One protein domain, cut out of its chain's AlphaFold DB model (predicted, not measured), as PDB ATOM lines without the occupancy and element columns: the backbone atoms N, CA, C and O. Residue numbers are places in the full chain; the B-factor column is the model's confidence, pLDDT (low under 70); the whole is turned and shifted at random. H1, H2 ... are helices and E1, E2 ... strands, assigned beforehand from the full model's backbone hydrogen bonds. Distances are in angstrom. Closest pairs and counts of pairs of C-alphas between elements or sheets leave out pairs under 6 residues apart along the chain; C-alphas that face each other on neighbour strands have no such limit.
ATOM      1  N   ALA A 402       4.193 -63.119  20.841       88.44
ATOM      2  CA  ALA A 402       4.371 -62.198  21.966       88.44
ATOM      3  C   ALA A 402       3.153 -62.222  22.906       88.44
ATOM      4  O   ALA A 402       3.306 -62.443  24.108       88.44
ATOM      5  N   ARG A 403       1.939 -62.131  22.347       86.81
ATOM      6  CA  ARG A 403       0.671 -62.260  23.076       86.81
ATOM      7  C   ARG A 403       0.595 -63.553  23.872       86.81
ATOM      8  O   ARG A 403       0.201 -63.524  25.031       86.81
ATOM      9  N   ARG A 404       0.966 -64.696  23.286       83.81
ATOM     10  CA  ARG A 404       0.936 -65.986  23.996       83.81
ATOM     11  C   ARG A 404       1.915 -66.023  25.164       83.81
ATOM     12  O   ARG A 404       1.534 -66.464  26.243       83.81
ATOM     13  N   LEU A 405       3.147 -65.557  24.974       79.56
ATOM     14  CA  LEU A 405       4.142 -65.522  26.050       79.56
ATOM     15  C   LEU A 405       3.668 -64.641  27.211       79.56
ATOM     16  O   LEU A 405       3.739 -65.044  28.368       79.56
ATOM     17  N   VAL A 406       3.107 -63.475  26.906       81.00
ATOM     18  CA  VAL A 406       2.608 -62.557  27.931       81.00
ATOM     19  C   VAL A 406       1.326 -63.080  28.577       81.00
ATOM     20  O   VAL A 406       1.274 -63.293  29.785       81.00
ATOM     21  N   ALA A 407       0.268 -63.281  27.791       76.38
ATOM     22  CA  ALA A 407      -1.072 -63.535  28.313       76.38
ATOM     23  C   ALA A 407      -1.235 -64.950  28.880       76.38
ATOM     24  O   ALA A 407      -2.011 -65.142  29.811       76.38
ATOM     25  N   VAL A 408      -0.527 -65.938  28.320       73.44
ATOM     26  CA  VAL A 408      -0.656 -67.345  28.732       73.44
ATOM     27  C   VAL A 408       0.437 -67.739  29.718       73.44
ATOM     28  O   VAL A 408       0.148 -68.455  30.672       73.44
ATOM     29  N   GLN A 409       1.679 -67.295  29.504       70.06
ATOM     30  CA  GLN A 409       2.813 -67.697  30.349       70.06
ATOM     31  C   GLN A 409       3.178 -66.655  31.415       70.06
ATOM     32  O   GLN A 409       4.026 -66.931  32.258       70.06
ATOM     33  N   GLY A 410       2.546 -65.474  31.407       69.25
ATOM     34  CA  GLY A 410       2.833 -64.412  32.374       69.25
ATOM     35  C   GLY A 410       4.228 -63.804  32.209       69.25
ATOM     36  O   GLY A 410       4.769 -63.247  33.162       69.25
ATOM     37  N   LEU A 411       4.836 -63.942  31.026       73.50
ATOM     38  CA  LEU A 411       6.176 -63.432  30.759       73.50
ATOM     39  C   LEU A 411       6.144 -61.950  30.382       73.50
ATOM     40  O   LEU A 411       5.160 -61.424  29.869       73.50
ATOM     41  N   VAL A 412       7.273 -61.279  30.585       80.06
ATOM     42  CA  VAL A 412       7.515 -59.944  30.029       80.06
ATOM     43  C   VAL A 412       7.721 -60.044  28.521       80.06
ATOM     44  O   VAL A 412       8.430 -60.934  28.044       80.06
ATOM     45  N   THR A 413       7.158 -59.092  27.782       86.50
ATOM     46  CA  THR A 413       7.273 -58.978  26.331       86.50
ATOM     47  C   THR A 413       8.744 -59.005  25.898       86.50
ATOM     48  O   THR A 413       9.554 -58.281  26.486       86.50
ATOM     49  N   PRO A 414       9.112 -59.800  24.877       88.62
ATOM     50  CA  PRO A 414      10.472 -59.883  24.338       88.62
ATOM     51  C   PRO A 414      11.068 -58.515  23.995       88.62
ATOM     52  O   PRO A 414      10.367 -57.613  23.536       88.62
ATOM     53  N   TRP A 415      12.368 -58.338  24.227       89.06
ATOM     54  CA  TRP A 415      13.035 -57.049  24.046       89.06
ATOM     55  C   TRP A 415      12.989 -56.545  22.602       89.06
ATOM     56  O   TRP A 415      12.690 -55.370  22.375       89.06
ATOM     57  N   CYS A 416      13.256 -57.422  21.635       92.69
ATOM     58  CA  CYS A 416      13.151 -57.096  20.219       92.69
ATOM     59  C   CYS A 416      11.730 -56.664  19.857       92.69
ATOM     60  O   CYS A 416      11.541 -55.647  19.196       92.69
ATOM     61  N   PHE A 417      10.731 -57.389  20.365       93.44
ATOM     62  CA  PHE A 417       9.331 -57.054  20.136       93.44
ATOM     63  C   PHE A 417       8.971 -55.677  20.699       93.44
ATOM     64  O   PHE A 417       8.345 -54.886  20.003       93.44
ATOM     65  N   ARG A 418       9.420 -55.338  21.916       91.12
ATOM     66  CA  ARG A 418       9.208 -53.993  22.477       91.12
ATOM     67  C   ARG A 418       9.823 -52.914  21.587       91.12
ATOM     68  O   ARG A 418       9.164 -51.925  21.300       91.12
ATOM     69  N   ARG A 419      11.051 -53.109  21.092       92.31
ATOM     70  CA  ARG A 419      11.681 -52.160  20.154       92.31
ATOM     71  C   ARG A 419      10.886 -51.997  18.860       92.31
ATOM     72  O   ARG A 419      10.688 -50.863  18.431       92.31
ATOM     73  N   ALA A 420      10.417 -53.096  18.274       94.44
ATOM     74  CA  ALA A 420       9.587 -53.064  17.075       94.44
ATOM     75  C   ALA A 420       8.248 -52.357  17.334       94.44
ATOM     76  O   ALA A 420       7.833 -51.520  16.536       94.44
ATOM     77  N   LEU A 421       7.613 -52.616  18.482       94.56
ATOM     78  CA  LEU A 421       6.392 -51.934  18.907       94.56
ATOM     79  C   LEU A 421       6.627 -50.431  19.086       94.56
ATOM     80  O   LEU A 421       5.810 -49.631  18.640       94.56
ATOM     81  N   HIS A 422       7.760 -50.035  19.672       93.38
ATOM     82  CA  HIS A 422       8.099 -48.623  19.818       93.38
ATOM     83  C   HIS A 422       8.228 -47.938  18.454       93.38
ATOM     84  O   HIS A 422       7.611 -46.899  18.229       93.38
ATOM     85  N   ALA A 423       8.982 -48.551  17.537       94.06
ATOM     86  CA  ALA A 423       9.163 -48.040  16.183       94.06
ATOM     87  C   ALA A 423       7.835 -47.978  15.410       94.06
ATOM     88  O   ALA A 423       7.597 -47.021  14.680       94.06
ATOM     89  N   ALA A 424       6.947 -48.961  15.594       95.81
ATOM     90  CA  ALA A 424       5.619 -48.966  14.987       95.81
ATOM     91  C   ALA A 424       4.753 -47.804  15.497       95.81
ATOM     92  O   ALA A 424       4.144 -47.098  14.694       95.81
ATOM     93  N   ILE A 425       4.730 -47.564  16.813       95.56
ATOM     94  CA  ILE A 425       3.999 -46.442  17.421       95.56
ATOM     95  C   ILE A 425       4.525 -45.109  16.886       95.56
ATOM     96  O   ILE A 425       3.730 -44.262  16.478       95.56
ATOM     97  N   GLU A 426       5.847 -44.928  16.861       94.94
ATOM     98  CA  GLU A 426       6.489 -43.716  16.349       94.94
ATOM     99  C   GLU A 426       6.154 -43.492  14.866       94.94
ATOM    100  O   GLU A 426       5.686 -42.414  14.495       94.94
ATOM    101  N   ALA A 427       6.298 -44.529  14.035       95.50
ATOM    102  CA  ALA A 427       6.019 -44.465  12.604       95.50
ATOM    103  C   ALA A 427       4.548 -44.141  12.310       95.50
ATOM    104  O   ALA A 427       4.269 -43.255  11.505       95.50
ATOM    105  N   ILE A 428       3.600 -44.811  12.975       96.88
ATOM    106  CA  ILE A 428       2.158 -44.580  12.784       96.88
ATOM    107  C   ILE A 428       1.768 -43.181  13.264       96.88
ATOM    108  O   ILE A 428       1.008 -42.486  12.585       96.88
ATOM    109  N   SER A 429       2.300 -42.749  14.409       96.69
ATOM    110  CA  SER A 429       1.995 -41.433  14.976       96.69
ATOM    111  C   SER A 429       2.520 -40.311  14.083       96.69
ATOM    112  O   SER A 429       1.762 -39.417  13.701       96.69
ATOM    113  N   GLY A 430       3.794 -40.399  13.684       96.19
ATOM    114  CA  GLY A 430       4.425 -39.440  12.782       96.19
ATOM    115  C   GLY A 430       3.761 -39.421  11.406       96.19
ATOM    116  O   GLY A 430       3.499 -38.349  10.863       96.19
ATOM    117  N   TRP A 431       3.403 -40.594  10.871       96.69
ATOM    118  CA  TRP A 431       2.639 -40.705   9.631       96.69
ATOM    119  C   TRP A 431       1.311 -39.960   9.724       96.69
ATOM    120  O   TRP A 431       1.036 -39.131   8.857       96.69
ATOM    121  N   TRP A 432       0.506 -40.218  10.761       97.06
ATOM    122  CA  TRP A 432      -0.821 -39.618  10.903       97.06
ATOM    123  C   TRP A 432      -0.749 -38.095  11.013       97.06
ATOM    124  O   TRP A 432      -1.485 -37.385  10.324       97.06
ATOM    125  N   GLN A 433       0.176 -37.590  11.828       95.75
ATOM    126  CA  GLN A 433       0.379 -36.155  12.037       95.75
ATOM    127  C   GLN A 433       0.891 -35.438  10.785       95.75
ATOM    128  O   GLN A 433       0.540 -34.283  10.554       95.75
ATOM    129  N   ALA A 434       1.664 -36.122   9.939       95.88
ATOM    130  CA  ALA A 434       2.147 -35.562   8.682       95.88
ATOM    131  C   ALA A 434       1.056 -35.434   7.603       95.88
ATOM    132  O   ALA A 434       1.228 -34.657   6.664       95.88
ATOM    133  N   GLN A 435      -0.059 -36.172   7.709       94.69
ATOM    134  CA  GLN A 435      -1.095 -36.165   6.667       94.69
ATOM    135  C   GLN A 435      -1.870 -34.849   6.600       94.69
ATOM    136  O   GLN A 435      -2.260 -34.416   5.515       94.69
ATOM    137  N   MET A 436      -2.139 -34.229   7.749       94.06
ATOM    138  CA  MET A 436      -2.919 -33.000   7.816       94.06
ATOM    139  C   MET A 436      -2.584 -32.218   9.090       94.06
ATOM    140  O   MET A 436      -2.523 -32.820  10.166       94.06
ATOM    141  N   PRO A 437      -2.425 -30.882   9.011       93.06
ATOM    142  CA  PRO A 437      -2.391 -30.042  10.204       93.06
ATOM    143  C   PRO A 437      -3.614 -30.318  11.090       93.06
ATOM    144  O   PRO A 437      -4.706 -30.524  10.577       93.06
ATOM    145  N   GLY A 438      -3.442 -30.364  12.411       91.81
ATOM    146  CA  GLY A 438      -4.541 -30.663  13.337       91.81
ATOM    147  C   GLY A 438      -4.908 -32.150  13.454       91.81
ATOM    148  O   GLY A 438      -5.857 -32.487  14.163       91.81
ATOM    149  N   ASN A 439      -4.177 -33.060  12.804       94.69
ATOM    150  CA  ASN A 439      -4.240 -34.477  13.152       94.69
ATOM    151  C   ASN A 439      -3.567 -34.722  14.505       94.69
ATOM    152  O   ASN A 439      -2.431 -34.308  14.736       94.69
ATOM    153  N   ILE A 440      -4.266 -35.435  15.385       94.94
ATOM    154  CA  ILE A 440      -3.801 -35.768  16.729       94.94
ATOM    155  C   ILE A 440      -3.797 -37.282  16.942       94.94
ATOM    156  O   ILE A 440      -4.591 -38.020  16.352       94.94
ATOM    157  N   VAL A 441      -2.891 -37.737  17.806       95.94
ATOM    158  CA  VAL A 441      -2.740 -39.141  18.203       95.94
ATOM    159  C   VAL A 441      -3.022 -39.230  19.688       95.94
ATOM    160  O   VAL A 441      -2.288 -38.636  20.476       95.94
ATOM    161  N   VAL A 442      -4.062 -39.963  20.072       94.38
ATOM    162  CA  VAL A 442      -4.474 -40.087  21.473       94.38
ATOM    163  C   VAL A 442      -4.257 -41.529  21.930       94.38
ATOM    164  O   VAL A 442      -4.950 -42.424  21.448       94.38
ATOM    165  N   PRO A 443      -3.308 -41.793  22.842       93.81
ATOM    166  CA  PRO A 443      -3.099 -43.126  23.379       93.81
ATOM    167  C   PRO A 443      -4.278 -43.492  24.282       93.81
ATOM    168  O   PRO A 443      -4.781 -42.652  25.032       93.81
ATOM    169  N   VAL A 444      -4.718 -44.746  24.231       90.44
ATOM    170  CA  VAL A 444      -5.804 -45.248  25.086       90.44
ATOM    171  C   VAL A 444      -5.369 -46.509  25.835       90.44
ATOM    172  O   VAL A 444      -4.275 -47.027  25.627       90.44
ATOM    173  N   ALA A 445      -6.192 -46.953  26.789       87.25
ATOM    174  CA  ALA A 445      -5.988 -48.183  27.558       87.25
ATOM    175  C   ALA A 445      -4.556 -48.351  28.126       87.25
ATOM    176  O   ALA A 445      -4.118 -47.522  28.927       87.25
ATOM    177  N   GLY A 446      -3.854 -49.438  27.773       85.25
ATOM    178  CA  GLY A 446      -2.503 -49.734  28.275       85.25
ATOM    179  C   GLY A 446      -1.454 -48.742  27.786       85.25
ATOM    180  O   GLY A 446      -0.602 -48.304  28.559       85.25
ATOM    181  N   THR A 447      -1.584 -48.269  26.549       91.19
ATOM    182  CA  THR A 447      -0.675 -47.269  25.982       91.19
ATOM    183  C   THR A 447      -0.777 -45.936  26.713       91.19
ATOM    184  O   THR A 447       0.248 -45.335  27.032       91.19
ATOM    185  N   LEU A 448      -1.994 -45.503  27.068       89.69
ATOM    186  CA  LEU A 448      -2.191 -44.314  27.904       89.69
ATOM    187  C   LEU A 448      -1.509 -44.469  29.268       89.69
ATOM    188  O   LEU A 448      -0.865 -43.537  29.746       89.69
ATOM    189  N   LEU A 449      -1.603 -45.654  29.879       83.69
ATOM    190  CA  LEU A 449      -0.907 -45.936  31.133       83.69
ATOM    191  C   LEU A 449       0.615 -45.807  30.978       83.69
ATOM    192  O   LEU A 449       1.266 -45.240  31.854       83.69
ATOM    193  N   GLY A 450       1.176 -46.291  29.867       84.50
ATOM    194  CA  GLY A 450       2.596 -46.137  29.543       84.50
ATOM    195  C   GLY A 450       3.026 -44.673  29.400       84.50
ATOM    196  O   GLY A 450       4.083 -44.278  29.902       84.50
ATOM    197  N   VAL A 451       2.177 -43.840  28.787       86.81
ATOM    198  CA  VAL A 451       2.408 -42.392  28.641       86.81
ATOM    199  C   VAL A 451       2.446 -41.712  30.007       86.81
ATOM    200  O   VAL A 451       3.405 -41.001  30.297       86.81
ATOM    201  N   ILE A 452       1.451 -41.982  30.858       82.69
ATOM    202  CA  ILE A 452       1.356 -41.419  32.214       82.69
ATOM    203  C   ILE A 452       2.553 -41.853  33.070       82.69
ATOM    204  O   ILE A 452       3.052 -41.073  33.874       82.69
ATOM    205  N   ARG A 453       3.021 -43.097  32.913       73.62
ATOM    206  CA  ARG A 453       4.063 -43.654  33.779       73.62
ATOM    207  C   ARG A 453       5.468 -43.250  33.373       73.62
ATOM    208  O   ARG A 453       6.249 -42.961  34.259       73.62
ATOM    209  N   GLY A 454       5.847 -43.247  32.102       67.94
ATOM    210  CA  GLY A 454       7.275 -43.084  31.792       67.94
ATOM    211  C   GLY A 454       7.631 -43.040  30.320       67.94
ATOM    212  O   GLY A 454       8.722 -43.464  29.947       67.94
ATOM    213  N   GLN A 455       6.711 -42.556  29.484       75.75
ATOM    214  CA  GLN A 455       6.890 -42.403  28.037       75.75
ATOM    215  C   GLN A 455       7.246 -43.697  27.274       75.75
ATOM    216  O   GLN A 455       7.783 -43.626  26.166       75.75
ATOM    217  N   ARG A 456       6.961 -44.876  27.846       80.81
ATOM    218  CA  ARG A 456       7.214 -46.187  27.230       80.81
ATOM    219  C   ARG A 456       6.043 -47.149  27.467       80.81
ATOM    220  O   ARG A 456       5.404 -47.048  28.515       80.81
ATOM    221  N   PRO A 457       5.767 -48.078  26.535       83.44
ATOM    222  CA  PRO A 457       4.875 -49.210  26.757       83.44
ATOM    223  C   PRO A 457       5.247 -49.993  28.013       83.44
ATOM    224  O   PRO A 457       6.420 -50.068  28.400       83.44
ATOM    225  N   MET A 458       4.247 -50.600  28.644       82.38
ATOM    226  CA  MET A 458       4.491 -51.479  29.776       82.38
ATOM    227  C   MET A 458       5.311 -52.693  29.317       82.38
ATOM    228  O   MET A 458       5.174 -53.155  28.185       82.38
ATOM    229  N   PRO A 459       6.161 -53.275  30.180       77.19
ATOM    230  CA  PRO A 459       7.001 -54.406  29.790       77.19
ATOM    231  C   PRO A 459       6.204 -55.659  29.410       77.19
ATOM    232  O   PRO A 459       6.769 -56.547  28.789       77.19
ATOM    233  N   TRP A 460       4.926 -55.743  29.774       82.12
ATOM    234  CA  TRP A 460       3.999 -56.805  29.373       82.12
ATOM    235  C   TRP A 460       3.037 -56.371  28.254       82.12
ATOM    236  O   TRP A 460       2.164 -57.145  27.875       82.12
ATOM    237  N   ASP A 461       3.150 -55.153  27.725       86.75
ATOM    238  CA  ASP A 461       2.363 -54.768  26.554       86.75
ATOM    239  C   ASP A 461       2.926 -55.509  25.337       86.75
ATOM    240  O   ASP A 461       4.139 -55.540  25.110       86.75
ATOM    241  N   HIS A 462       2.048 -56.159  24.582       89.88
ATOM    242  CA  HIS A 462       2.376 -56.876  23.344       89.88
ATOM    243  C   HIS A 462       1.672 -56.251  22.127       89.88
ATOM    244  O   HIS A 462       1.767 -56.764  21.015       89.88
ATOM    245  N   ASP A 463       0.980 -55.145  22.356       92.88
ATOM    246  CA  ASP A 463       0.268 -54.303  21.416       92.88
ATOM    247  C   ASP A 463       0.242 -52.865  21.961       92.88
ATOM    248  O   ASP A 463       0.765 -52.566  23.039       92.88
ATOM    249  N   ALA A 464      -0.312 -51.953  21.173       94.75
ATOM    250  CA  ALA A 464      -0.597 -50.597  21.606       94.75
ATOM    251  C   ALA A 464      -1.936 -50.142  21.037       94.75
ATOM    252  O   ALA A 464      -2.281 -50.516  19.922       94.75
ATOM    253  N   ASP A 465      -2.643 -49.301  21.782       94.69
ATOM    254  CA  ASP A 465      -3.950 -48.774  21.421       94.69
ATOM    255  C   ASP A 465      -3.867 -47.260  21.177       94.69
ATOM    256  O   ASP A 465      -3.567 -46.482  22.092       94.69
ATOM    257  N   LEU A 466      -4.183 -46.819  19.957       95.44
ATOM    258  CA  LEU A 466      -4.161 -45.405  19.564       95.44
ATOM    259  C   LEU A 466      -5.483 -44.978  18.923       95.44
ATOM    260  O   LEU A 466      -6.000 -45.631  18.023       95.44
ATOM    261  N   VAL A 467      -6.005 -43.816  19.296       94.44
ATOM    262  CA  VAL A 467      -7.052 -43.124  18.537       94.44
ATOM    263  C   VAL A 467      -6.384 -42.128  17.595       94.44
ATOM    264  O   VAL A 467      -5.637 -41.250  18.031       94.44
ATOM    265  N   LEU A 468      -6.671 -42.252  16.301       95.06
ATOM    266  CA  LEU A 468      -6.192 -41.346  15.260       95.06
ATOM    267  C   LEU A 468      -7.331 -40.396  14.887       95.06
ATOM    268  O   LEU A 468      -8.256 -40.767  14.160       95.06
ATOM    269  N   ALA A 469      -7.293 -39.181  15.435       93.12
ATOM    270  CA  ALA A 469      -8.337 -38.176  15.253       93.12
ATOM    271  C   ALA A 469      -7.829 -36.984  14.434       93.12
ATOM    272  O   ALA A 469      -6.634 -36.693  14.401       93.12
ATOM    273  N   SER A 470      -8.754 -36.293  13.770       92.69
ATOM    274  CA  SER A 470      -8.482 -35.055  13.040       92.69
ATOM    275  C   SER A 470      -9.339 -33.931  13.601       92.69
ATOM    276  O   SER A 470     -10.528 -34.125  13.861       92.69
ATOM    277  N   GLN A 471      -8.751 -32.747  13.757       91.69
ATOM    278  CA  GLN A 471      -9.484 -31.513  14.055       91.69
ATOM    279  C   GLN A 471     -10.257 -30.988  12.838       91.69
ATOM    280  O   GLN A 471     -11.091 -30.089  12.973       91.69
ATOM    281  N   HIS A 472     -10.013 -31.541  11.651       91.81
ATOM    282  CA  HIS A 472     -10.687 -31.173  10.415       91.81
ATOM    283  C   HIS A 472     -11.672 -32.249   9.961       91.81
ATOM    284  O   HIS A 472     -11.797 -33.323  10.550       91.81
ATOM    285  N   GLU A 473     -12.434 -31.928   8.917       87.81
ATOM    286  CA  GLU A 473     -13.310 -32.908   8.292       87.81
ATOM    287  C   GLU A 473     -12.495 -33.987   7.589       87.81
ATOM    288  O   GLU A 473     -11.763 -33.710   6.640       87.81
ATOM    289  N   PHE A 474     -12.622 -35.221   8.077       84.81
ATOM    290  CA  PHE A 474     -11.871 -36.361   7.580       84.81
ATOM    291  C   PHE A 474     -12.785 -37.578   7.464       84.81
ATOM    292  O   PHE A 474     -13.013 -38.319   8.421       84.81
ATOM    293  N   ASN A 475     -13.287 -37.826   6.253       85.38
ATOM    294  CA  ASN A 475     -14.146 -38.976   6.004       85.38
ATOM    295  C   ASN A 475     -13.312 -40.254   5.864       85.38
ATOM    296  O   ASN A 475     -12.981 -40.694   4.758       85.38
ATOM    297  N   PHE A 476     -13.005 -40.877   7.001       85.81
ATOM    298  CA  PHE A 476     -12.165 -42.070   7.067       85.81
ATOM    299  C   PHE A 476     -12.585 -43.157   6.063       85.81
ATOM    300  O   PHE A 476     -11.734 -43.733   5.390       85.81
ATOM    301  N   ARG A 477     -13.893 -43.400   5.884       84.56
ATOM    302  CA  ARG A 477     -14.405 -44.468   5.003       84.56
ATOM    303  C   ARG A 477     -13.992 -44.291   3.545       84.56
ATOM    304  O   ARG A 477     -13.700 -45.286   2.884       84.56
ATOM    305  N   MET A 478     -13.960 -43.053   3.057       88.81
ATOM    306  CA  MET A 478     -13.512 -42.756   1.694       88.81
ATOM    307  C   MET A 478     -11.991 -42.888   1.553       88.81
ATOM    308  O   MET A 478     -11.496 -43.208   0.475       88.81
ATOM    309  N   HIS A 479     -11.258 -42.704   2.651       91.94
ATOM    310  CA  HIS A 479      -9.800 -42.695   2.677       91.94
ATOM    311  C   HIS A 479      -9.157 -44.048   3.008       91.94
ATOM    312  O   HIS A 479      -7.948 -44.172   2.851       91.94
ATOM    313  N   ILE A 480      -9.920 -45.089   3.377       92.38
ATOM    314  CA  ILE A 480      -9.375 -46.423   3.711       92.38
ATOM    315  C   ILE A 480      -8.379 -46.958   2.661       92.38
ATOM    316  O   ILE A 480      -7.308 -47.415   3.069       92.38
ATOM    317  N   PRO A 481      -8.671 -46.951   1.339       94.81
ATOM    318  CA  PRO A 481      -7.721 -47.465   0.348       94.81
ATOM    319  C   PRO A 481      -6.408 -46.674   0.329       94.81
ATOM    320  O   PRO A 481      -5.338 -47.268   0.246       94.81
ATOM    321  N   TRP A 482      -6.495 -45.350   0.463       95.19
ATOM    322  CA  TRP A 482      -5.333 -44.467   0.499       95.19
ATOM    323  C   TRP A 482      -4.516 -44.648   1.785       95.19
ATOM    324  O   TRP A 482      -3.307 -44.827   1.691       95.19
ATOM    325  N   ILE A 483      -5.161 -44.713   2.957       94.81
ATOM    326  CA  ILE A 483      -4.503 -45.001   4.245       94.81
ATOM    327  C   ILE A 483      -3.748 -46.327   4.163       94.81
ATOM    328  O   ILE A 483      -2.570 -46.397   4.499       94.81
ATOM    329  N   SER A 484      -4.414 -47.374   3.666       95.88
ATOM    330  CA  SER A 484      -3.804 -48.695   3.513       95.88
ATOM    331  C   SER A 484      -2.580 -48.666   2.600       95.88
ATOM    332  O   SER A 484      -1.600 -49.342   2.895       95.88
ATOM    333  N   SER A 485      -2.651 -47.926   1.488       96.69
ATOM    334  CA  SER A 485      -1.536 -47.787   0.547       96.69
ATOM    335  C   SER A 485      -0.382 -47.010   1.176       96.69
ATOM    336  O   SER A 485       0.746 -47.476   1.146       96.69
ATOM    337  N   SER A 486      -0.671 -45.871   1.808       96.56
ATOM    338  CA  SER A 486       0.346 -45.001   2.401       96.56
ATOM    339  C   SER A 486       1.063 -45.653   3.589       96.56
ATOM    340  O   SER A 486       2.269 -45.493   3.734       96.56
ATOM    341  N   LEU A 487       0.359 -46.441   4.407       96.38
ATOM    342  CA  LEU A 487       0.988 -47.250   5.457       96.38
ATOM    343  C   LEU A 487       1.856 -48.375   4.873       96.38
ATOM    344  O   LEU A 487       2.901 -48.692   5.437       96.38
ATOM    345  N   SER A 488       1.461 -48.952   3.734       96.50
ATOM    346  CA  SER A 488       2.274 -49.959   3.040       96.50
ATOM    347  C   SER A 488       3.607 -49.392   2.564       96.50
ATOM    348  O   SER A 488       4.604 -50.112   2.604       96.50
ATOM    349  N   ASP A 489       3.645 -48.117   2.174       95.44
ATOM    350  CA  ASP A 489       4.884 -47.427   1.794       95.44
ATOM    351  C   ASP A 489       5.856 -47.277   2.984       95.44
ATOM    352  O   ASP A 489       7.064 -47.163   2.786       95.44
ATOM    353  N   LEU A 490       5.350 -47.352   4.224       94.50
ATOM    354  CA  LEU A 490       6.139 -47.376   5.465       94.50
ATOM    355  C   LEU A 490       6.521 -48.794   5.922       94.50
ATOM    356  O   LEU A 490       7.084 -48.962   7.001       94.50
ATOM    357  N   GLY A 491       6.195 -49.828   5.142       95.81
ATOM    358  CA  GLY A 491       6.391 -51.222   5.550       95.81
ATOM    359  C   GLY A 491       5.359 -51.721   6.568       95.81
ATOM    360  O   GLY A 491       5.581 -52.746   7.217       95.81
ATOM    361  N   CYS A 492       4.225 -51.024   6.705       97.69
ATOM    362  CA  CYS A 492       3.132 -51.404   7.593       97.69
ATOM    363  C   CYS A 492       1.941 -51.979   6.815       97.69
ATOM    364  O   CYS A 492       1.589 -51.542   5.723       97.69
ATOM    365  N   LYS A 493       1.253 -52.953   7.403       97.19
ATOM    366  CA  LYS A 493       0.067 -53.594   6.844       97.19
ATOM    367  C   LYS A 493      -1.142 -53.281   7.708       97.19
ATOM    368  O   LYS A 493      -1.194 -53.672   8.868       97.19
ATOM    369  N   MET A 494      -2.149 -52.648   7.117       96.94
ATOM    370  CA  MET A 494      -3.423 -52.407   7.790       96.94
ATOM    371  C   MET A 494      -4.393 -53.569   7.550       96.94
ATOM    372  O   MET A 494      -4.794 -53.854   6.417       96.94
ATOM    373  N   ARG A 495      -4.829 -54.215   8.628       95.50
ATOM    374  CA  ARG A 495      -5.939 -55.163   8.640       95.50
ATOM    375  C   ARG A 495      -7.190 -54.450   9.139       95.50
ATOM    376  O   ARG A 495      -7.245 -53.935  10.249       95.50
ATOM    377  N   LYS A 496      -8.223 -54.429   8.296       91.38
ATOM    378  CA  LYS A 496      -9.516 -53.827   8.642       91.38
ATOM    379  C   LYS A 496     -10.149 -54.608   9.794       91.38
ATOM    380  O   LYS A 496     -10.329 -55.821   9.672       91.38
ATOM    381  N   GLY A 497     -10.468 -53.905  10.874       87.06
ATOM    382  CA  GLY A 497     -11.174 -54.450  12.021       87.06
ATOM    383  C   GLY A 497     -12.685 -54.303  11.875       87.06
ATOM    384  O   GLY A 497     -13.244 -54.319  10.772       87.06
ATOM    385  N   THR A 498     -13.355 -54.193  13.015       86.06
ATOM    386  CA  THR A 498     -14.807 -54.076  13.107       86.06
ATOM    387  C   THR A 498     -15.216 -52.628  13.342       86.06
ATOM    388  O   THR A 498     -14.507 -51.816  13.932       86.06
ATOM    389  N   TYR A 499     -16.406 -52.280  12.859       82.19
ATOM    390  CA  TYR A 499     -17.018 -51.008  13.209       82.19
ATOM    391  C   TYR A 499     -17.667 -51.149  14.591       82.19
ATOM    392  O   TYR A 499     -18.673 -51.848  14.729       82.19
ATOM    393  N   ALA A 500     -17.096 -50.492  15.601       78.62
ATOM    394  CA  ALA A 500     -17.693 -50.349  16.924       78.62
ATOM    395  C   ALA A 500     -18.761 -49.251  16.845       78.62
ATOM    396  O   ALA A 500     -18.518 -48.079  17.140       78.62
ATOM    397  N   ALA A 501     -19.932 -49.623  16.320       71.44
ATOM    398  CA  ALA A 501     -21.004 -48.690  15.975       71.44
ATOM    399  C   ALA A 501     -21.514 -47.868  17.164       71.44
ATOM    400  O   ALA A 501     -21.935 -46.729  16.982       71.44
ATOM    401  N   ASP A 502     -21.469 -48.462  18.350       73.12
ATOM    402  CA  ASP A 502     -21.814 -47.878  19.641       73.12
ATOM    403  C   ASP A 502     -20.828 -46.789  20.079       73.12
ATOM    404  O   ASP A 502     -21.242 -45.778  20.639       73.12
ATOM    405  N   LEU A 503     -19.545 -46.952  19.755       75.00
ATOM    406  CA  LEU A 503     -18.505 -45.962  20.039       75.00
ATOM    407  C   LEU A 503     -18.315 -44.965  18.887       75.00
ATOM    408  O   LEU A 503     -17.725 -43.905  19.068       75.00
ATOM    409  N   GLY A 504     -18.841 -45.270  17.696       83.25
ATOM    410  CA  GLY A 504     -18.589 -44.487  16.483       83.25
ATOM    411  C   GLY A 504     -17.117 -44.505  16.071       83.25
ATOM    412  O   GLY A 504     -16.604 -43.532  15.517       83.25
ATOM    413  N   LEU A 505     -16.445 -45.619  16.364       88.00
ATOM    414  CA  LEU A 505     -15.052 -45.864  16.027       88.00
ATOM    415  C   LEU A 505     -14.971 -47.014  15.024       88.00
ATOM    416  O   LEU A 505     -15.669 -48.024  15.133       88.00
ATOM    417  N   PHE A 506     -14.096 -46.872  14.039       91.00
ATOM    418  CA  PHE A 506     -13.642 -47.977  13.211       91.00
ATOM    419  C   PHE A 506     -12.314 -48.469  13.766       91.00
ATOM    420  O   PHE A 506     -11.374 -47.679  13.847       91.00
ATOM    421  N   SER A 507     -12.235 -49.747  14.134       93.44
ATOM    422  CA  SER A 507     -10.963 -50.348  14.522       93.44
ATOM    423  C   SER A 507     -10.219 -50.882  13.302       93.44
ATOM    424  O   SER A 507     -10.809 -51.422  12.359       93.44
ATOM    425  N   ALA A 508      -8.902 -50.741  13.318       94.56
ATOM    426  CA  ALA A 508      -7.995 -51.443  12.430       94.56
ATOM    427  C   ALA A 508      -6.768 -51.885  13.221       94.56
ATOM    428  O   ALA A 508      -6.346 -51.200  14.141       94.56
ATOM    429  N   GLU A 509      -6.183 -53.004  12.827       96.25
ATOM    430  CA  GLU A 509      -4.894 -53.458  13.339       96.25
ATOM    431  C   GLU A 509      -3.842 -53.054  12.300       96.25
ATOM    432  O   GLU A 509      -3.962 -53.415  11.124       96.25
ATOM    433  N   ILE A 510      -2.843 -52.263  12.689       97.12
ATOM    434  CA  ILE A 510      -1.709 -51.913  11.830       97.12
ATOM    435  C   ILE A 510      -0.488 -52.682  12.316       97.12
ATOM    436  O   ILE A 510       0.006 -52.440  13.413       97.12
ATOM    437  N   SER A 511       0.024 -53.575  11.474       97.19
ATOM    438  CA  SER A 511       1.238 -54.337  11.755       97.19
ATOM    439  C   SER A 511       2.421 -53.752  10.999       97.19
ATOM    440  O   SER A 511       2.390 -53.712   9.772       97.19
ATOM    441  N   CYS A 512       3.473 -53.335  11.692       97.50
ATOM    442  CA  CYS A 512       4.706 -52.841  11.075       97.50
ATOM    443  C   CYS A 512       5.839 -53.836  11.312       97.50
ATOM    444  O   CYS A 512       5.944 -54.413  12.396       97.50
ATOM    445  N   ARG A 513       6.680 -54.048  10.296       96.62
ATOM    446  CA  ARG A 513       7.848 -54.931  10.384       96.62
ATOM    447  C   ARG A 513       9.129 -54.108  10.447       96.62
ATOM    448  O   ARG A 513       9.340 -53.255   9.589       96.62
ATOM    449  N   ASP A 514       9.972 -54.373  11.438       94.25
ATOM    450  CA  ASP A 514      11.265 -53.700  11.574       94.25
ATOM    451  C   ASP A 514      12.361 -54.326  10.684       94.25
ATOM    452  O   ASP A 514      12.133 -55.288   9.942       94.25
ATOM    453  N   SER A 515      13.577 -53.772  10.750       92.00
ATOM    454  CA  SER A 515      14.734 -54.270   9.990       92.00
ATOM    455  C   SER A 515      15.197 -55.668  10.406       92.00
ATOM    456  O   SER A 515      15.867 -56.335   9.623       92.00
ATOM    457  N   GLU A 516      14.845 -56.113  11.614       91.06
ATOM    458  CA  GLU A 516      15.146 -57.449  12.141       91.06
ATOM    459  C   GLU A 516      14.042 -58.463  11.783       91.06
ATOM    460  O   GLU A 516      14.104 -59.635  12.159       91.06
ATOM    461  N   GLY A 517      13.018 -58.030  11.038       94.38
ATOM    462  CA  GLY A 517      11.893 -58.860  10.623       94.38
ATOM    463  C   GLY A 517      10.842 -59.078  11.712       94.38
ATOM    464  O   GLY A 517       9.938 -59.891  11.505       94.38
ATOM    465  N   VAL A 518      10.938 -58.366  12.836       95.94
ATOM    466  CA  VAL A 518       9.981 -58.422  13.940       95.94
ATOM    467  C   VAL A 518       8.749 -57.619  13.558       95.94
ATOM    468  O   VAL A 518       8.829 -56.436  13.234       95.94
ATOM    469  N   GLU A 519       7.595 -58.274  13.582       96.62
ATOM    470  CA  GLU A 519       6.307 -57.650  13.316       96.62
ATOM    471  C   GLU A 519       5.631 -57.274  14.634       96.62
ATOM    472  O   GLU A 519       5.419 -58.139  15.483       96.62
ATOM    473  N   ALA A 520       5.285 -55.999  14.796       95.88
ATOM    474  CA  ALA A 520       4.535 -55.481  15.938       95.88
ATOM    475  C   ALA A 520       3.198 -54.901  15.472       95.88
ATOM    476  O   ALA A 520       3.130 -54.284  14.408       95.88
ATOM    477  N   SER A 521       2.144 -55.102  16.262       95.81
ATOM    478  CA  SER A 521       0.786 -54.642  15.962       95.81
ATOM    479  C   SER A 521       0.389 -53.470  16.852       95.81
ATOM    480  O   SER A 521       0.607 -53.499  18.063       95.81
ATOM    481  N   VAL A 522      -0.247 -52.473  16.247       96.56
ATOM    482  CA  VAL A 522      -0.895 -51.354  16.930       96.56
ATOM    483  C   VAL A 522      -2.368 -51.356  16.537       96.56
ATOM    484  O   VAL A 522      -2.702 -51.255  15.353       96.56
ATOM    485  N   ASP A 523      -3.243 -51.470  17.526       95.81
ATOM    486  CA  ASP A 523      -4.677 -51.304  17.362       95.81
ATOM    487  C   ASP A 523      -4.993 -49.812  17.274       95.81
ATOM    488  O   ASP A 523      -4.742 -49.021  18.187       95.81
ATOM    489  N   VAL A 524      -5.525 -49.406  16.125       95.19
ATOM    490  CA  VAL A 524      -5.883 -48.021  15.849       95.19
ATOM    491  C   VAL A 524      -7.387 -47.847  15.719       95.19
ATOM    492  O   VAL A 524      -8.096 -48.658  15.117       95.19
ATOM    493  N   PHE A 525      -7.875 -46.734  16.250       94.00
ATOM    494  CA  PHE A 525      -9.283 -46.377  16.258       94.00
ATOM    495  C   PHE A 525      -9.486 -45.058  15.522       94.00
ATOM    496  O   PHE A 525      -8.938 -44.023  15.902       94.00
ATOM    497  N   PHE A 526     -10.311 -45.087  14.480       92.56
ATOM    498  CA  PHE A 526     -10.653 -43.911  13.689       92.56
ATOM    499  C   PHE A 526     -12.086 -43.467  13.989       92.56
ATOM    500  O   PHE A 526     -13.016 -44.267  13.814       92.56
ATOM    501  N   PRO A 527     -12.312 -42.202  14.382       89.69
ATOM    502  CA  PRO A 527     -13.651 -41.632  14.428       89.69
ATOM    503  C   PRO A 527     -14.346 -41.741  13.072       89.69
ATOM    504  O   PRO A 527     -13.764 -41.403  12.041       89.69
ATOM    505  N   CYS A 528     -15.589 -42.219  13.047       89.25
ATOM    506  CA  CYS A 528     -16.376 -42.228  11.816       89.25
ATOM    507  C   CYS A 528     -17.889 -42.315  12.057       89.25
ATOM    508  O   CYS A 528     -18.382 -42.662  13.130       89.25
ATOM    509  N   GLY A 529     -18.656 -42.014  11.007       87.56
ATOM    510  CA  GLY A 529     -20.113 -42.091  11.048       87.56
ATOM    511  C   GLY A 529     -20.730 -40.947  11.853       87.56
ATOM    512  O   GLY A 529     -20.280 -39.810  11.780       87.56
ATOM    513  N   LYS A 530     -21.802 -41.234  12.602       86.12
ATOM    514  CA  LYS A 530     -22.599 -40.195  13.284       86.12
ATOM    515  C   LYS A 530     -21.865 -39.500  14.437       86.12
ATOM    516  O   LYS A 530     -22.234 -38.380  14.768       86.12
ATOM    517  N   ASN A 531     -20.844 -40.135  15.013       80.81
ATOM    518  CA  ASN A 531     -20.081 -39.578  16.134       80.81
ATOM    519  C   ASN A 531     -18.819 -38.830  15.680       80.81
ATOM    520  O   ASN A 531     -18.125 -38.260  16.514       80.81
ATOM    521  N   GLU A 532     -18.514 -38.805  14.378       84.69
ATOM    522  CA  GLU A 532     -17.341 -38.095  13.858       84.69
ATOM    523  C   GLU A 532     -17.326 -36.600  14.239       84.69
ATOM    524  O   GLU A 532     -16.282 -36.139  14.699       84.69
ATOM    525  N   PRO A 533     -18.447 -35.842  14.165       89.19
ATOM    526  CA  PRO A 533     -18.457 -34.444  14.602       89.19
ATOM    527  C   PRO A 533     -18.149 -34.281  16.095       89.19
ATOM    528  O   PRO A 533     -17.426 -33.364  16.465       89.19
ATOM    529  N   VAL A 534     -18.642 -35.198  16.936       87.75
ATOM    530  CA  VAL A 534     -18.416 -35.178  18.391       87.75
ATOM    531  C   VAL A 534     -16.946 -35.442  18.712       87.75
ATOM    532  O   VAL A 534     -16.351 -34.738  19.520       87.75
ATOM    533  N   MET A 535     -16.329 -36.422  18.048       84.56
ATOM    534  CA  MET A 535     -14.902 -36.711  18.226       84.56
ATOM    535  C   MET A 535     -14.010 -35.595  17.674       84.56
ATOM    536  O   MET A 535     -12.940 -35.343  18.220       84.56
ATOM    537  N   ARG A 536     -14.443 -34.905  16.613       88.69
ATOM    538  CA  ARG A 536     -13.751 -33.726  16.079       88.69
ATOM    539  C   ARG A 536     -13.797 -32.560  17.062       88.69
ATOM    540  O   ARG A 536     -12.769 -31.946  17.310       88.69
ATOM    541  N   GLU A 537     -14.965 -32.284  17.640       89.12
ATOM    542  CA  GLU A 537     -15.125 -31.281  18.699       89.12
ATOM    543  C   GLU A 537     -14.259 -31.637  19.918       89.12
ATOM    544  O   GLU A 537     -13.507 -30.800  20.409       89.12
ATOM    545  N   TRP A 538     -14.262 -32.907  20.337       85.94
ATOM    546  CA  TRP A 538     -13.370 -33.410  21.387       85.94
ATOM    547  C   TRP A 538     -11.884 -33.194  21.060       85.94
ATOM    548  O   TRP A 538     -11.147 -32.696  21.905       85.94
ATOM    549  N   ALA A 539     -11.447 -33.468  19.826       86.06
ATOM    550  CA  ALA A 539     -10.070 -33.229  19.380       86.06
ATOM    551  C   ALA A 539      -9.681 -31.735  19.322       86.06
ATOM    552  O   ALA A 539      -8.494 -31.408  19.303       86.06
ATOM    553  N   GLN A 540     -10.665 -30.832  19.270       86.88
ATOM    554  CA  GLN A 540     -10.477 -29.377  19.309       86.88
ATOM    555  C   GLN A 540     -10.510 -28.808  20.742       86.88
ATOM    556  O   GLN A 540     -10.140 -27.650  20.949       86.88
ATOM    557  N   HIS A 541     -10.960 -29.578  21.738       82.62
ATOM    558  CA  HIS A 541     -11.108 -29.101  23.113       82.62
ATOM    559  C   HIS A 541      -9.773 -28.998  23.871       82.62
ATOM    560  O   HIS A 541      -8.899 -29.854  23.781       82.62
ATOM    561  N   GLN A 542      -9.673 -27.982  24.740       61.69
ATOM    562  CA  GLN A 542      -8.493 -27.681  25.573       61.69
ATOM    563  C   GLN A 542      -8.168 -28.726  26.660       61.69
ATOM    564  O   GLN A 542      -7.158 -28.593  27.343       61.69
ATOM    565  N   ALA A 543      -9.017 -29.738  26.867       71.50
ATOM    566  CA  ALA A 543      -8.785 -30.783  27.874       71.50
ATOM    567  C   ALA A 543      -7.796 -31.869  27.406       71.50
ATOM    568  O   ALA A 543      -7.458 -32.772  28.176       71.50
ATOM    569  N   VAL A 544      -7.350 -31.780  26.153       80.44
ATOM    570  CA  VAL A 544      -6.343 -32.652  25.568       80.44
ATOM    571  C   VAL A 544      -5.002 -31.922  25.602       80.44
ATOM    572  O   VAL A 544      -4.858 -30.872  24.979       80.44
ATOM    573  N   PHE A 545      -4.029 -32.450  26.345       86.62
ATOM    574  CA  PHE A 545      -2.701 -31.842  26.455       86.62
ATOM    575  C   PHE A 545      -1.652 -32.635  25.679       86.62
ATOM    576  O   PHE A 545      -1.713 -33.862  25.591       86.62
ATOM    577  N   GLU A 546      -0.681 -31.923  25.117       90.81
ATOM    578  CA  GLU A 546       0.440 -32.533  24.411       90.81
ATOM    579  C   GLU A 546       1.392 -33.217  25.398       90.81
ATOM    580  O   GLU A 546       1.739 -32.681  26.453       90.81
ATOM    581  N   ALA A 547       1.832 -34.412  25.034       90.88
ATOM    582  CA  ALA A 547       2.861 -35.167  25.720       90.88
ATOM    583  C   ALA A 547       3.804 -35.792  24.689       90.88
ATOM    584  O   ALA A 547       3.483 -35.915  23.507       90.88
ATOM    585  N   THR A 548       4.973 -36.227  25.143       89.56
ATOM    586  CA  THR A 548       5.884 -37.022  24.318       89.56
ATOM    587  C   THR A 548       5.772 -38.481  24.725       89.56
ATOM    588  O   THR A 548       5.857 -38.808  25.907       89.56
ATOM    589  N   PHE A 549       5.600 -39.369  23.752       89.81
ATOM    590  CA  PHE A 549       5.599 -40.811  23.961       89.81
ATOM    591  C   PHE A 549       6.476 -41.454  22.899       89.81
ATOM    592  O   PHE A 549       6.184 -41.341  21.712       89.81
ATOM    593  N   LEU A 550       7.575 -42.087  23.324       87.00
ATOM    594  CA  LEU A 550       8.547 -42.701  22.414       87.00
ATOM    595  C   LEU A 550       9.047 -41.752  21.303       87.00
ATOM    596  O   LEU A 550       9.204 -42.155  20.160       87.00
ATOM    597  N   GLY A 551       9.251 -40.472  21.630       84.81
ATOM    598  CA  GLY A 551       9.673 -39.450  20.661       84.81
ATOM    599  C   GLY A 551       8.549 -38.886  19.780       84.81
ATOM    600  O   GLY A 551       8.728 -37.818  19.199       84.81
ATOM    601  N   ALA A 552       7.374 -39.520  19.740       89.31
ATOM    602  CA  ALA A 552       6.204 -38.991  19.049       89.31
ATOM    603  C   ALA A 552       5.436 -37.992  19.925       89.31
ATOM    604  O   ALA A 552       5.335 -38.150  21.147       89.31
ATOM    605  N   THR A 553       4.852 -36.972  19.291       93.31
ATOM    606  CA  THR A 553       3.907 -36.072  19.967       93.31
ATOM    607  C   THR A 553       2.573 -36.792  20.085       93.31
ATOM    608  O   THR A 553       1.971 -37.167  19.082       93.31
ATOM    609  N   VAL A 554       2.088 -36.982  21.302       93.94
ATOM    610  CA  VAL A 554       0.787 -37.590  21.583       93.94
ATOM    611  C   VAL A 554      -0.072 -36.637  22.400       93.94
ATOM    612  O   VAL A 554       0.407 -35.651  22.946       93.94
ATOM    613  N   HIS A 555      -1.360 -36.926  22.454       94.12
ATOM    614  CA  HIS A 555      -2.384 -36.039  22.974       94.12
ATOM    615  C   HIS A 555      -3.157 -36.779  24.061       94.12
ATOM    616  O   HIS A 555      -3.847 -37.756  23.784       94.12
ATOM    617  N   VAL A 556      -3.002 -36.358  25.311       89.50
ATOM    618  CA  VAL A 556      -3.587 -37.040  26.466       89.50
ATOM    619  C   VAL A 556      -4.887 -36.355  26.861       89.50
ATOM    620  O   VAL A 556      -4.895 -35.183  27.229       89.50
ATOM    621  N   ASP A 557      -5.989 -37.101  26.821       86.62
ATOM    622  CA  ASP A 557      -7.260 -36.671  27.403       86.62
ATOM    623  C   ASP A 557      -7.167 -36.748  28.933       86.62
ATOM    624  O   ASP A 557      -7.071 -37.835  29.516       86.62
ATOM    625  N   ALA A 558      -7.206 -35.586  29.591       82.06
ATOM    626  CA  ALA A 558      -7.109 -35.484  31.043       82.06
ATOM    627  C   ALA A 558      -8.208 -36.278  31.769       82.06
ATOM    628  O   ALA A 558      -7.945 -36.889  32.807       82.06
ATOM    629  N   MET A 559      -9.428 -36.327  31.229       81.38
ATOM    630  CA  MET A 559     -10.535 -37.067  31.835       81.38
ATOM    631  C   MET A 559     -10.355 -38.574  31.668       81.38
ATOM    632  O   MET A 559     -10.613 -39.326  32.611       81.38
ATOM    633  N   ALA A 560      -9.873 -39.022  30.506       78.06
ATOM    634  CA  ALA A 560      -9.542 -40.427  30.286       78.06
ATOM    635  C   ALA A 560      -8.388 -40.876  31.195       78.06
ATOM    636  O   ALA A 560      -8.484 -41.926  31.832       78.06
ATOM    637  N   ALA A 561      -7.343 -40.054  31.328       77.00
ATOM    638  CA  ALA A 561      -6.223 -40.303  32.231       77.00
ATOM    639  C   ALA A 561      -6.691 -40.391  33.692       77.00
ATOM    640  O   ALA A 561      -6.409 -41.377  34.372       77.00
ATOM    641  N   LEU A 562      -7.485 -39.422  34.159       73.56
ATOM    642  CA  LEU A 562      -8.059 -39.434  35.508       73.56
ATOM    643  C   LEU A 562      -8.985 -40.631  35.734       73.56
ATOM    644  O   LEU A 562      -8.975 -41.211  36.817       73.56
ATOM    645  N   SER A 563      -9.780 -41.024  34.738       75.88
ATOM    646  CA  SER A 563     -10.641 -42.207  34.821       75.88
ATOM    647  C   SER A 563      -9.826 -43.496  34.914       75.88
ATOM    648  O   SER A 563     -10.187 -44.391  35.676       75.88
ATOM    649  N   LEU A 564      -8.709 -43.585  34.191       69.81
ATOM    650  CA  LEU A 564      -7.807 -44.732  34.235       69.81
ATOM    651  C   LEU A 564      -7.081 -44.831  35.588       69.81
ATOM    652  O   LEU A 564      -6.990 -45.920  36.150       69.81
ATOM    653  N   ILE A 565      -6.628 -43.695  36.131       66.06
ATOM    654  CA  ILE A 565      -5.950 -43.596  37.435       66.06
ATOM    655  C   ILE A 565      -6.918 -43.911  38.584       66.06
ATOM    656  O   ILE A 565      -6.617 -44.730  39.450       66.06
ATOM    657  N   ASN A 566      -8.102 -43.291  38.586       66.62
ATOM    658  CA  ASN A 566      -9.086 -43.435  39.666       66.62
ATOM    659  C   ASN A 566      -9.963 -44.689  39.518       66.62
ATOM    660  O   ASN A 566     -10.652 -45.113  40.452       66.62
ATOM    661  N   GLY A 567      -9.981 -45.290  38.331       61.44
ATOM    662  CA  GLY A 567     -10.818 -46.430  38.010       61.44
ATOM    663  C   GLY A 567     -10.268 -47.730  38.586       61.44
ATOM    664  O   GLY A 567      -9.419 -48.380  37.983       61.44
ATOM    665  N   GLN A 568     -10.888 -48.237  39.659       50.38
ATOM    666  CA  GLN A 568     -10.657 -49.614  40.140       50.38
ATOM    667  C   GLN A 568     -10.911 -50.700  39.064       50.38
ATOM    668  O   GLN A 568     -10.557 -51.867  39.245       50.38
ATOM    669  N   GLY A 569     -11.577 -50.347  37.959       51.00
ATOM    670  CA  GLY A 569     -11.958 -51.256  36.881       51.00
ATOM    671  C   GLY A 569     -10.798 -51.737  36.009       51.00
ATOM    672  O   GLY A 569     -10.862 -52.871  35.539       51.00
ATOM    673  N   TYR A 570      -9.746 -50.936  35.804       50.59
ATOM    674  CA  TYR A 570      -8.640 -51.325  34.919       50.59
ATOM    675  C   TYR A 570      -7.830 -52.482  35.519       50.59
ATOM    676  O   TYR A 570      -7.674 -53.522  34.882       50.59
ATOM    677  N   PHE A 571      -7.468 -52.384  36.803       50.56
ATOM    678  CA  PHE A 571      -6.844 -53.490  37.539       50.56
ATOM    679  C   PHE A 571      -7.733 -54.739  37.587       50.56
ATOM    680  O   PHE A 571      -7.251 -55.845  37.361       50.56
ATOM    681  N   LYS A 572      -9.048 -54.587  37.802       48.47
ATOM    682  CA  LYS A 572      -9.994 -55.720  37.774       48.47
ATOM    683  C   LYS A 572     -10.100 -56.378  36.393       48.47
ATOM    684  O   LYS A 572     -10.289 -57.592  36.326       48.47
ATOM    685  N   LYS A 573      -9.996 -55.609  35.302       47.59
ATOM    686  CA  LYS A 573      -9.974 -56.135  33.927       47.59
ATOM    687  C   LYS A 573      -8.658 -56.847  33.616       47.59
ATOM    688  O   LYS A 573      -8.731 -57.931  33.051       47.59
ATOM    689  N   LEU A 574      -7.510 -56.316  34.047       47.81
ATOM    690  CA  LEU A 574      -6.211 -56.994  33.921       47.81
ATOM    691  C   LEU A 574      -6.212 -58.341  34.660       47.81
ATOM    692  O   LEU A 574      -5.906 -59.371  34.070       47.81
ATOM    693  N   ILE A 575      -6.671 -58.343  35.918       45.22
ATOM    694  CA  ILE A 575      -6.800 -59.557  36.738       45.22
ATOM    695  C   ILE A 575      -7.752 -60.566  36.074       45.22
ATOM    696  O   ILE A 575      -7.467 -61.758  36.040       45.22
ATOM    697  N   ARG A 576      -8.883 -60.121  35.503       44.75
ATOM    698  CA  ARG A 576      -9.817 -61.013  34.786       44.75
ATOM    699  C   ARG A 576      -9.257 -61.555  33.472       44.75
ATOM    700  O   ARG A 576      -9.481 -62.727  33.187       44.75
ATOM    701  N   ALA A 577      -8.572 -60.730  32.682       46.06
ATOM    702  CA  ALA A 577      -7.962 -61.143  31.418       46.06
ATOM    703  C   ALA A 577      -6.882 -62.216  31.631       46.06
ATOM    704  O   ALA A 577      -6.687 -63.068  30.773       46.06
ATOM    705  N   GLN A 578      -6.261 -62.229  32.812       46.09
ATOM    706  CA  GLN A 578      -5.281 -63.227  33.235       46.09
ATOM    707  C   GLN A 578      -5.881 -64.338  34.118       46.09
ATOM    708  O   GLN A 578      -5.191 -64.939  34.936       46.09
ATOM    709  N   GLY A 579      -7.185 -64.612  34.004       49.00
ATOM    710  CA  GLY A 579      -7.812 -65.749  34.693       49.00
ATOM    711  C   GLY A 579      -7.883 -65.630  36.222       49.00
ATOM    712  O   GLY A 579      -7.994 -66.640  36.907       49.00
ATOM    713  N   GLY A 580      -7.834 -64.415  36.773       43.00
ATOM    714  CA  GLY A 580      -7.845 -64.163  38.218       43.00
ATOM    715  C   GLY A 580      -6.456 -64.121  38.861       43.00
ATOM    716  O   GLY A 580      -6.367 -63.928  40.074       43.00
ATOM    717  N   LEU A 581      -5.390 -64.276  38.075       40.56
ATOM    718  CA  LEU A 581      -4.013 -64.178  38.546       40.56
ATOM    719  C   LEU A 581      -3.627 -62.704  38.744       40.56
ATOM    720  O   LEU A 581      -4.034 -61.826  37.981       40.56
ATOM    721  N   SER A 582      -2.881 -62.414  39.812       40.56
ATOM    722  CA  SER A 582      -2.353 -61.066  40.040       40.56
ATOM    723  C   SER A 582      -1.324 -60.753  38.948       40.56
ATOM    724  O   SER A 582      -0.423 -61.573  38.760       40.56
ATOM    725  N   PRO A 583      -1.389 -59.590  38.272       41.62
ATOM    726  CA  PRO A 583      -0.616 -59.311  37.057       41.62
ATOM    727  C   PRO A 583       0.902 -59.217  37.201       41.62
ATOM    728  O   PRO A 583       1.592 -58.827  36.269       41.62
ATOM    729  N   LEU A 584       1.427 -59.571  38.370       45.91
ATOM    730  CA  LEU A 584       2.830 -59.463  38.741       45.91
ATOM    731  C   LEU A 584       3.267 -60.592  39.692       45.91
ATOM    732  O   LEU A 584       4.312 -60.478  40.330       45.91
ATOM    733  N   GLN A 585       2.475 -61.662  39.854       39.28
ATOM    734  CA  GLN A 585       2.902 -62.786  40.685       39.28
ATOM    735  C   GLN A 585       3.888 -63.665  39.922       39.28
ATOM    736  O   GLN A 585       3.527 -64.484  39.085       39.28
ATOM    737  N   CYS A 586       5.155 -63.493  40.273       45.97
ATOM    738  CA  CYS A 586       6.197 -64.483  40.078       45.97
ATOM    739  C   CYS A 586       5.755 -65.784  40.738       45.97
ATOM    740  O   CYS A 586       5.788 -65.892  41.964       45.97
ATOM    741  N   PHE A 587       5.318 -66.761  39.949       39.94
ATOM    742  CA  PHE A 587       4.973 -68.074  40.494       39.94
ATOM    743  C   PHE A 587       6.215 -68.809  41.024       39.94
ATOM    744  O   PHE A 587       6.078 -69.684  41.874       39.94
ATOM    745  N   GLU A 588       7.419 -68.396  40.601       40.44
ATOM    746  CA  GLU A 588       8.692 -68.966  41.041       40.44
ATOM    747  C   GLU A 588       9.712 -67.871  41.431       40.44
ATOM    748  O   GLU A 588      10.045 -67.001  40.614       40.44
ATOM    749  N   PRO A 589      10.244 -67.890  42.669       38.81
ATOM    750  CA  PRO A 589      11.407 -67.091  43.051       38.81
ATOM    751  C   PRO A 589      12.597 -67.381  42.124       38.81
ATOM    752  O   PRO A 589      12.952 -68.536  41.914       38.81
ATOM    753  N   GLY A 590      13.228 -66.337  41.578       41.91
ATOM    754  CA  GLY A 590      14.366 -66.479  40.659       41.91
ATOM    755  C   GLY A 590      13.991 -66.586  39.178       41.91
ATOM    756  O   GLY A 590      14.888 -66.587  38.336       41.91
ATOM    757  N   HIS A 591      12.698 -66.594  38.831       45.31
ATOM    758  CA  HIS A 591      12.290 -66.474  37.436       45.31
ATOM    759  C   HIS A 591      12.688 -65.089  36.908       45.31
ATOM    760  O   HIS A 591      12.219 -64.047  37.367       45.31
ATOM    761  N   ASN A 592      13.525 -65.078  35.877       45.75
ATOM    762  CA  ASN A 592      13.990 -63.900  35.140       45.75
ATOM    763  C   ASN A 592      12.867 -63.130  34.414       45.75
ATOM    764  O   ASN A 592      13.182 -62.228  33.647       45.75
ATOM    765  N   ALA A 593      11.595 -63.496  34.641       47.91
ATOM    766  CA  ALA A 593      10.400 -62.849  34.108       47.91
ATOM    767  C   ALA A 593       9.786 -61.824  35.090       47.91
ATOM    768  O   ALA A 593       8.776 -61.194  34.773       47.91
ATOM    769  N   CYS A 594      10.429 -61.601  36.244       49.66
ATOM    770  CA  CYS A 594       9.975 -60.731  37.335       49.66
ATOM    771  C   CYS A 594      10.745 -59.413  37.456       49.66
ATOM    772  O   CYS A 594      11.977 -59.422  37.436       49.66
ATOM    773  N   LEU A 595      10.019 -58.282  37.498       52.12
ATOM    774  CA  LEU A 595      10.643 -56.971  37.308       52.12
ATOM    775  C   LEU A 595      11.527 -56.726  38.526       52.12
ATOM    776  O   LEU A 595      10.996 -56.782  39.639       52.12
ATOM    777  N   PRO A 596      12.846 -56.491  38.374       50.62
ATOM    778  CA  PRO A 596      13.647 -56.085  39.511       50.62
ATOM    779  C   PRO A 596      13.052 -54.789  40.067       50.62
ATOM    780  O   PRO A 596      12.705 -53.878  39.316       50.62
ATOM    781  N   ASP A 597      12.896 -54.719  41.387       47.84
ATOM    782  CA  ASP A 597      12.488 -53.489  42.053       47.84
ATOM    783  C   ASP A 597      13.650 -52.491  41.994       47.84
ATOM    784  O   ASP A 597      14.596 -52.567  42.779       47.84
ATOM    785  N   CYS A 598      13.604 -51.581  41.019       52.41
ATOM    786  CA  CYS A 598      14.664 -50.606  40.769       52.41
ATOM    787  C   CYS A 598      14.620 -49.406  41.733       52.41
ATOM    788  O   CYS A 598      15.474 -48.526  41.636       52.41
ATOM    789  N   ARG A 599      13.637 -49.327  42.648       48.53
ATOM    790  CA  ARG A 599      13.401 -48.131  43.484       48.53
ATOM    791  C   ARG A 599      14.566 -47.789  44.406       48.53
ATOM    792  O   ARG A 599      14.800 -46.618  44.680       48.53
ATOM    793  N   SER A 600      15.259 -48.797  44.924       43.19
ATOM    794  CA  SER A 600      16.288 -48.619  45.954       43.19
ATOM    795  C   SER A 600      17.703 -48.495  45.395       43.19
ATOM    796  O   SER A 600      18.584 -48.005  46.098       43.19
ATOM    797  N   ASN A 601      17.938 -48.933  44.156       53.53
ATOM    798  CA  ASN A 601      19.254 -48.874  43.535       53.53
ATOM    799  C   ASN A 601      19.135 -48.896  41.994       53.53
ATOM    800  O   ASN A 601      19.047 -49.975  41.403       53.53
ATOM    801  N   PRO A 602      19.156 -47.721  41.335       54.50
ATOM    802  CA  PRO A 602      19.102 -47.598  39.877       54.50
ATOM    803  C   PRO A 602      20.220 -48.364  39.166       54.50
ATOM    804  O   PRO A 602      20.021 -48.850  38.058       54.50
ATOM    805  N   GLU A 603      21.372 -48.557  39.820       53.97
ATOM    806  CA  GLU A 603      22.481 -49.341  39.274       53.97
ATOM    807  C   GLU A 603      22.144 -50.831  39.140       53.97
ATOM    808  O   GLU A 603      22.902 -51.553  38.502       53.97
ATOM    809  N   ILE A 604      21.041 -51.322  39.724       52.09
ATOM    810  CA  ILE A 604      20.550 -52.698  39.530       52.09
ATOM    811  C   ILE A 604      19.868 -52.856  38.164       52.09
ATOM    812  O   ILE A 604      19.824 -53.971  37.642       52.09
ATOM    813  N   CYS A 605      19.368 -51.774  37.566       54.81
ATOM    814  CA  CYS A 605      18.578 -51.807  36.339       54.81
ATOM    815  C   CYS A 605      19.399 -51.214  35.194       54.81
ATOM    816  O   CYS A 605      19.513 -50.010  35.019       54.81
TER     817      CYS A 605
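AT A GLANCE: This is residues 402 to 605 of the 619 residues of a protein of Polarella glacialis (UniProt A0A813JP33). A strongly twisted sheet of five strands is covered on one face by the long helix H2 and by H4, while H5 packs across the last residues of E2. The small hairpin of E6 and E7 packs beside edge strand E1, H6 packs on H3 near it, and a tail, residues 578 to 605, makes one end of the longest axis. There are 204 printed residues with seven named helices and seven named strands, in the order H1 H2 E1 H3 E2 H4 E3 E4 E5 H5 E6 E7 H6 H7; the class is mixed, helices and strands. The sheet's order is E1 E2 E5 E4 E3, mixed; the whole is compact, radius of gyration of the C-alphas 17.7 A, spans 54 by 39 by 33 A.

HOW THE PARTS SIT: Begin at E1, residues 439 to 443, antiparallel to E2, residues 464 to 470; N 440 and O 469 are 2.9 A apart. E2 is parallel to E5, residues 519 to 527, with N 466 and O 523 at 2.9 A. E3, residues 492 to 500, E4, residues 505 to 513, and E5 form a meander of two hairpins, each strand the antiparallel neighbour of the one before; look at N 495 and O 509, 2.8 A, and N 508 and O 524, 2.9 A. These four pairs are within hydrogen-bond range. H2, residues 415 to 435, and H4, residues 476 to 489, are on the same face, two layers with the sheet; the closest C-alphas of H2 and E5 are Leu 421 and Ala 520, 5.0 A. E2, H4 and E3 form a split strand-helix-strand unit, E5 and E4 between its strands, with a right-handed crossover. H5, residues 529 to 540, is on the sheet at a height of 7.8 A. E6, residues 544 to 549, and E7, residues 552 to 557, are a hairpin, with N 547 and O 554 at 2.8 A, within hydrogen-bond range. H3, residues 445 to 454, touches H6, residues 558 to 566, at Leu 448 and Ala 561, their closest C-alphas, 7.1 A. H1, residues 402 to 409, and H7, residues 568 to 577, are close but not clearly touching. Every O i to N i+4 pair is within hydrogen-bond range in H1, H2, H3, H6 and H7, against 8 of 10 in H4 and 6 of 8 in H5.

IN THESE COORDINATES: Find C-alpha 415 at (13.035, -57.049, 24.046); H2 runs 30.6 A from there. E5 spans 25.6 A, ending at C-alpha 527, (-13.651, -41.632, 14.428).

THE WHOLE: The printed part has no cut and no long link. Residues 598 to 603 stand free. Mean pLDDT of the printed part is 80.6; 45 residues are under 70, among them residues 564 to 605.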